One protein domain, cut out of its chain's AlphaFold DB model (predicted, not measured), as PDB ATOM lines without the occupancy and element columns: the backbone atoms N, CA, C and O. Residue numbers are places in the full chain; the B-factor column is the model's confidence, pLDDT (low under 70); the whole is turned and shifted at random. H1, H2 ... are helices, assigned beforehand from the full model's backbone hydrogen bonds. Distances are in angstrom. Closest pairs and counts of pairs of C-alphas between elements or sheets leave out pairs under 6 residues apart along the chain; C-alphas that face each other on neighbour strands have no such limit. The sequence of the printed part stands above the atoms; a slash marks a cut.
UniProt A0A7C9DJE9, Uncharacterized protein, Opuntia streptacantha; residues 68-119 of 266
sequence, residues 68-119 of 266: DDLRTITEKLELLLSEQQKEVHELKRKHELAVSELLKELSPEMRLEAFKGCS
ATOM      1  N   ASP A  68      30.203  37.628 -40.166       88.62
ATOM      2  CA  ASP A  68      29.557  38.834 -39.644       88.62
ATOM      3  C   ASP A  68      28.172  39.028 -40.273       88.62
ATOM      4  O   ASP A  68      27.213  39.310 -39.553       88.62
ATOM      5  N   ASP A  69      28.033  38.759 -41.576       89.06
ATOM      6  CA  ASP A  69      26.740  38.799 -42.267       89.06
ATOM      7  C   ASP A  69      25.753  37.777 -41.683       89.06
ATOM      8  O   ASP A  69      24.596  38.108 -41.408       89.06
ATOM      9  N   LEU A  70      26.206  36.545 -41.418       90.44
ATOM     10  CA  LEU A  70      25.387  35.515 -40.772       90.44
ATOM     11  C   LEU A  70      24.981  35.908 -39.348       90.44
ATOM     12  O   LEU A  70      23.836  35.662 -38.957       90.44
ATOM     13  N   ARG A  71      25.875  36.553 -38.583       92.88
ATOM     14  CA  ARG A  71      25.545  37.070 -37.246       92.88
ATOM     15  C   ARG A  71      24.449  38.130 -37.337       92.88
ATOM     16  O   ARG A  71      23.434  38.001 -36.661       92.88
ATOM     17  N   THR A  72      24.588  39.108 -38.230       94.12
ATOM     18  CA  THR A  72      23.570  40.151 -38.430       94.12
ATOM     19  C   THR A  72      22.233  39.584 -38.916       94.12
ATOM     20  O   THR A  72      21.177  40.065 -38.505       94.12
ATOM     21  N   ILE A  73      22.238  38.565 -39.781       95.19
ATOM     22  CA  ILE A  73      21.005  37.882 -40.203       95.19
ATOM     23  C   ILE A  73      20.350  37.181 -39.010       95.19
ATOM     24  O   ILE A  73      19.141  37.307 -38.824       95.19
ATOM     25  N   THR A  74      21.137  36.489 -38.186       96.44
ATOM     26  CA  THR A  74      20.638  35.785 -36.996       96.44
ATOM     27  C   THR A  74      20.006  36.758 -36.000       96.44
ATOM     28  O   THR A  74      18.868  36.547 -35.591       96.44
ATOM     29  N   GLU A  75      20.678  37.873 -35.700       96.94
ATOM     30  CA  GLU A  75      20.166  38.933 -34.817       96.94
ATOM     31  C   GLU A  75      18.841  39.525 -35.334       96.94
ATOM     32  O   GLU A  75      17.896  39.733 -34.572       96.94
ATOM     33  N   LYS A  76      18.727  39.759 -36.649       97.62
ATOM     34  CA  LYS A  76      17.482  40.252 -37.264       97.62
ATOM     35  C   LYS A  76      16.346  39.237 -37.173       97.62
ATOM     36  O   LYS A  76      15.205  39.628 -36.936       97.62
ATOM     37  N   LEU A  77      16.636  37.953 -37.381       97.94
ATOM     38  CA  LEU A  77      15.638  36.891 -37.265       97.94
ATOM     39  C   LEU A  77      15.142  36.750 -35.826       97.94
ATOM     40  O   LEU A  77      13.939  36.632 -35.614       97.94
ATOM     41  N   GLU A  78      16.037  36.816 -34.844       97.56
ATOM     42  CA  GLU A  78      15.677  36.755 -33.426       97.56
ATOM     43  C   GLU A  78      14.768  37.923 -33.011       97.56
ATOM     44  O   GLU A  78      13.750  37.718 -32.339       97.56
ATOM     45  N   LEU A  79      15.069  39.136 -33.489       97.81
ATOM     46  CA  LEU A  79      14.223  40.309 -33.273       97.81
ATOM     47  C   LEU A  79      12.824  40.120 -33.881       97.81
ATOM     48  O   LEU A  79      11.823  40.324 -33.194       97.81
ATOM     49  N   LEU A  80      12.748  39.683 -35.142       98.31
ATOM     50  CA  LEU A  80      11.474  39.455 -35.832       98.31
ATOM     51  C   LEU A  80      10.634  38.366 -35.153       98.31
ATOM     52  O   LEU A  80       9.421  38.522 -35.018       98.31
ATOM     53  N   LEU A  81      11.261  37.278 -34.699       97.88
ATOM     54  CA  LEU A  81      10.571  36.213 -33.969       97.88
ATOM     55  C   LEU A  81      10.003  36.722 -32.639       97.88
ATOM     56  O   LEU A  81       8.863  36.407 -32.294       97.88
ATOM     57  N   SER A  82      10.765  37.553 -31.927       97.19
ATOM     58  CA  SER A  82      10.324  38.166 -30.671       97.19
ATOM     59  C   SER A  82       9.135  39.111 -30.878       97.19
ATOM     60  O   SER A  82       8.161  39.070 -30.120       97.19
ATOM     61  N   GLU A  83       9.161  39.929 -31.934       97.81
ATOM     62  CA  GLU A  83       8.043  40.806 -32.300       97.81
ATOM     63  C   GLU A  83       6.792  40.006 -32.685       97.81
ATOM     64  O   GLU A  83       5.706  40.276 -32.167       97.81
ATOM     65  N   GLN A  84       6.936  38.964 -33.508       98.25
ATOM     66  CA  GLN A  84       5.821  38.092 -33.892       98.25
ATOM     67  C   GLN A  84       5.192  37.391 -32.686       98.25
ATOM     68  O   GLN A  84       3.966  37.328 -32.567       98.25
ATOM     69  N   GLN A  85       6.006  36.889 -31.756       97.12
ATOM     70  CA  GLN A  85       5.501  36.249 -30.545       97.12
ATOM     71  C   GLN A  85       4.700  37.234 -29.681       97.12
ATOM     72  O   GLN A  85       3.636  36.882 -29.157       97.12
ATOM     73  N   LYS A  86       5.164  38.484 -29.579       97.75
ATOM     74  CA  LYS A  86       4.446  39.559 -28.886       97.75
ATOM     75  C   LYS A  86       3.110  39.879 -29.559       97.75
ATOM     76  O   LYS A  86       2.097  39.987 -28.867       97.75
ATOM     77  N   GLU A  87       3.079  39.991 -30.885       97.69
ATOM     78  CA  GLU A  87       1.842  40.236 -31.639       97.69
ATOM     79  C   GLU A  87       0.825  39.103 -31.472       97.69
ATOM     80  O   GLU A  87      -0.360  39.362 -31.252       97.69
ATOM     81  N   VAL A  88       1.277  37.847 -31.503       97.56
ATOM     82  CA  VAL A  88       0.417  36.679 -31.264       97.56
ATOM     83  C   VAL A  88      -0.176  36.718 -29.856       97.56
ATOM     84  O   VAL A  88      -1.370  36.462 -29.685       97.56
ATOM     85  N   HIS A  89       0.621  37.074 -28.848       96.06
ATOM     86  CA  HIS A  89       0.141  37.195 -27.473       96.06
ATOM     87  C   HIS A  89      -0.892  38.327 -27.317       96.06
ATOM     88  O   HIS A  89      -1.953  38.131 -26.721       96.06
ATOM     89  N   GLU A  90      -0.624  39.495 -27.904       97.50
ATOM     90  CA  GLU A  90      -1.548  40.634 -27.942       97.50
ATOM     91  C   GLU A  90      -2.876  40.256 -28.617       97.50
ATOM     92  O   GLU A  90      -3.954  40.578 -28.111       97.50
ATOM     93  N   LEU A  91      -2.807  39.543 -29.745       97.56
ATOM     94  CA  LEU A  91      -3.981  39.099 -30.489       97.56
ATOM     95  C   LEU A  91      -4.794  38.073 -29.696       97.56
ATOM     96  O   LEU A  91      -6.018  38.188 -29.632       97.56
ATOM     97  N   LYS A  92      -4.125  37.112 -29.048       95.81
ATOM     98  CA  LYS A  92      -4.774  36.132 -28.170       95.81
ATOM     99  C   LYS A  92      -5.517  36.830 -27.029       95.81
ATOM    100  O   LYS A  92      -6.697  36.559 -26.827       95.81
ATOM    101  N   ARG A  93      -4.878  37.805 -26.370       96.56
ATOM    102  CA  ARG A  93      -5.493  38.619 -25.310       96.56
ATOM    103  C   ARG A  93      -6.720  39.392 -25.809       96.56
ATOM    104  O   ARG A  93      -7.754  39.399 -25.149       96.56
ATOM    105  N   LYS A  94      -6.627  40.037 -26.978       97.31
ATOM    106  CA  LYS A  94      -7.756  40.771 -27.582       97.31
ATOM    107  C   LYS A  94      -8.912  39.841 -27.943       97.31
ATOM    108  O   LYS A  94     -10.067  40.210 -27.751       97.31
ATOM    109  N   HIS A  95      -8.610  38.644 -28.440       96.31
ATOM    110  CA  HIS A  95      -9.620  37.642 -28.754       96.31
ATOM    111  C   HIS A  95     -10.335  37.144 -27.493       96.31
ATOM    112  O   HIS A  95     -11.562  37.134 -27.463       96.31
ATOM    113  N   GLU A  96      -9.591  36.798 -26.439       92.19
ATOM    114  CA  GLU A  96     -10.155  36.396 -25.142       92.19
ATOM    115  C   GLU A  96     -11.059  37.487 -24.549       92.19
ATOM    116  O   GLU A  96     -12.155  37.194 -24.065       92.19
ATOM    117  N   LEU A  97     -10.641  38.756 -24.642       95.12
ATOM    118  CA  LEU A  97     -11.444  39.891 -24.192       95.12
ATOM    119  C   LEU A  97     -12.738  40.031 -25.005       95.12
ATOM    120  O   LEU A  97     -13.811  40.099 -24.413       95.12
ATOM    121  N   ALA A  98     -12.655  40.000 -26.338       94.94
ATOM    122  CA  ALA A  98     -13.821  40.117 -27.213       94.94
ATOM    123  C   ALA A  98     -14.818  38.961 -27.013       94.94
ATOM    124  O   ALA A  98     -16.029  39.178 -26.980       94.94
ATOM    125  N   VAL A  99     -14.322  37.732 -26.828       91.56
ATOM    126  CA  VAL A  99     -15.161  36.569 -26.492       91.56
ATOM    127  C   VAL A  99     -15.833  36.773 -25.135       91.56
ATOM    128  O   VAL A  99     -17.024  36.507 -24.993       91.56
ATOM    129  N   SER A 100     -15.103  37.279 -24.142       90.38
ATOM    130  CA  SER A 100     -15.653  37.545 -22.810       90.38
ATOM    131  C   SER A 100     -16.723  38.638 -22.831       90.38
ATOM    132  O   SER A 100     -17.748  38.492 -22.173       90.38
ATOM    133  N   GLU A 101     -16.514  39.719 -23.583       93.94
ATOM    134  CA  GLU A 101     -17.499  40.791 -23.774       93.94
ATOM    135  C   GLU A 101     -18.769  40.277 -24.453       93.94
ATOM    136  O   GLU A 101     -19.859  40.480 -23.923       93.94
ATOM    137  N   LEU A 102     -18.632  39.510 -25.539       92.31
ATOM    138  CA  LEU A 102     -19.768  38.902 -26.233       92.31
ATOM    139  C   LEU A 102     -20.578  37.980 -25.311       92.31
ATOM    140  O   LEU A 102     -21.806  37.990 -25.318       92.31
ATOM    141  N   LEU A 103     -19.901  37.168 -24.498       89.44
ATOM    142  CA  LEU A 103     -20.580  36.226 -23.613       89.44
ATOM    143  C   LEU A 103     -21.262  36.916 -22.431       89.44
ATOM    144  O   LEU A 103     -22.264  36.395 -21.945       89.44
ATOM    145  N   LYS A 104     -20.777  38.079 -21.979       91.38
ATOM    146  CA  LYS A 104     -21.433  38.853 -20.911       91.38
ATOM    147  C   LYS A 104     -22.851  39.280 -21.290       91.38
ATOM    148  O   LYS A 104     -23.703  39.315 -20.409       91.38
ATOM    149  N   GLU A 105     -23.111  39.540 -22.570       94.06
ATOM    150  CA  GLU A 105     -24.438  39.919 -23.076       94.06
ATOM    151  C   GLU A 105     -25.424  38.741 -23.133       94.06
ATOM    152  O   GLU A 105     -26.637  38.940 -23.163       94.06
ATOM    153  N   LEU A 106     -24.920  37.505 -23.120       92.56
ATOM    154  CA  LEU A 106     -25.745  36.304 -23.188       92.56
ATOM    155  C   LEU A 106     -26.157  35.822 -21.794       92.56
ATOM    156  O   LEU A 106     -25.362  35.855 -20.844       92.56
ATOM    157  N   SER A 107     -27.376  35.284 -21.692       94.44
ATOM    158  CA  SER A 107     -27.813  34.550 -20.502       94.44
ATOM    159  C   SER A 107     -26.968  33.277 -20.311       94.44
ATOM    160  O   SER A 107     -26.444  32.731 -21.289       94.44
ATOM    161  N   PRO A 108     -26.827  32.761 -19.075       90.25
ATOM    162  CA  PRO A 108     -26.039  31.556 -18.812       90.25
ATOM    163  C   PRO A 108     -26.442  30.346 -19.674       90.25
ATOM    164  O   PRO A 108     -25.579  29.602 -20.138       90.25
ATOM    165  N   GLU A 109     -27.739  30.185 -19.941       93.44
ATOM    166  CA  GLU A 109     -28.283  29.100 -20.765       93.44
ATOM    167  C   GLU A 109     -27.865  29.228 -22.238       93.44
ATOM    168  O   GLU A 109     -27.354  28.272 -22.827       93.44
ATOM    169  N   MET A 110     -27.953  30.439 -22.802       92.44
ATOM    170  CA  MET A 110     -27.518  30.720 -24.175       92.44
ATOM    171  C   MET A 110     -26.009  30.544 -24.357       92.44
ATOM    172  O   MET A 110     -25.570  30.081 -25.409       92.44
ATOM    173  N   ARG A 111     -25.195  30.875 -23.341       91.25
ATOM    174  CA  ARG A 111     -23.743  30.619 -23.385       91.25
ATOM    175  C   ARG A 111     -23.469  29.128 -23.540       91.25
ATOM    176  O   ARG A 111     -22.666  28.747 -24.386       91.25
ATOM    177  N   LEU A 112     -24.139  28.284 -22.752       87.19
ATOM    178  CA  LEU A 112     -23.956  26.833 -22.804       87.19
ATOM    179  C   LEU A 112     -24.353  26.260 -24.173       87.19
ATOM    180  O   LEU A 112     -23.645  25.406 -24.708       87.19
ATOM    181  N   GLU A 113     -25.458  26.734 -24.748       91.06
ATOM    182  CA  GLU A 113     -25.893  26.336 -26.090       91.06
ATOM    183  C   GLU A 113     -24.897  26.787 -27.171       91.06
ATOM    184  O   GLU A 113     -24.474  25.974 -27.999       91.06
ATOM    185  N   ALA A 114     -24.427  28.037 -27.107       87.62
ATOM    186  CA  ALA A 114     -23.392  28.555 -28.000       87.62
ATOM    187  C   ALA A 114     -22.092  27.740 -27.896       87.62
ATOM    188  O   ALA A 114     -21.506  27.379 -28.914       87.62
ATOM    189  N   PHE A 115     -21.669  27.364 -26.685       83.50
ATOM    190  CA  PHE A 115     -20.497  26.508 -26.482       83.50
ATOM    191  C   PHE A 115     -20.680  25.102 -27.053       83.50
ATOM    192  O   PHE A 115     -19.761  24.580 -27.686       83.50
ATOM    193  N   LYS A 116     -21.861  24.495 -26.881       87.38
ATOM    194  CA  LYS A 116     -22.178  23.192 -27.488       87.38
ATOM    195  C   LYS A 116     -22.073  23.258 -29.016       87.38
ATOM    196  O   LYS A 116     -21.491  22.352 -29.614       87.38
ATOM    197  N   GLY A 117     -22.555  24.339 -29.633       86.25
ATOM    198  CA  GLY A 117     -22.448  24.576 -31.079       86.25
ATOM    199  C   GLY A 117     -21.027  24.892 -31.567       86.25
ATOM    200  O   GLY A 117     -20.636  24.471 -32.654       86.25
ATOM    201  N   CYS A 118     -20.224  25.576 -30.750       79.56
ATOM    202  CA  CYS A 118     -18.858  26.001 -31.076       79.56
ATOM    203  C   CYS A 118     -17.778  24.943 -30.797       79.56
ATOM    204  O   CYS A 118     -16.593  25.257 -30.874       79.56
ATOM    205  N   SER A 119     -18.156  23.691 -30.523       66.12
ATOM    206  CA  SER A 119     -17.292  22.569 -30.110       66.12
ATOM    207  C   SER A 119     -16.246  22.087 -31.140       66.12
ATOM    208  O   SER A 119     -15.716  20.976 -31.044       66.12
TER     209      SER A 119
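What this domain is: This is residues 68 to 119 of the 266 residues of an uncharacterized protein of Opuntia streptacantha (UniProt A0A7C9DJE9). One very long helix, H1, makes the length of a thin rod, and at its far end the printed part turns a sharp corner into a short helix, H2, which folds partly back like the hook of a cane. Residues 68 to 101 of H1 stand free. The printed part has 52 residues with two named helices, H1 then H2, and no named strand; the class is all helix. It is extended, with a radius of gyration of the C-alphas of 19.5 A and spans of 62 by 19 by 7 A.

Where its parts are: H1 runs from residue 68, C-alpha at (29.557, 38.834, -39.644), to residue 104, C-alpha at (-21.433, 38.853, -20.911), 54.3 A from first to last C-alpha. H2, residues 108 to 117, is 14.6 A long and ends with C-alpha 117 at (-22.448, 24.576, -31.079).

How they stand to each other: H1 and H2 are close but not clearly touching; their closest C-alphas, those of Leu 103 and Arg 111, are 6.4 A apart. They run opposite ways at a steep tilt of 50 degrees. In H1 and H2 every O i to N i+4 pair is within hydrogen-bond range.

The domain as a whole: The two C-alphas farthest apart, those of Asp 68 and Glu 109, are 61.6 A apart. The link from H1 to H2, three residues, is tight. The printed part has no cut. Mean pLDDT of the printed part is 93.1; residue 119 is under 70.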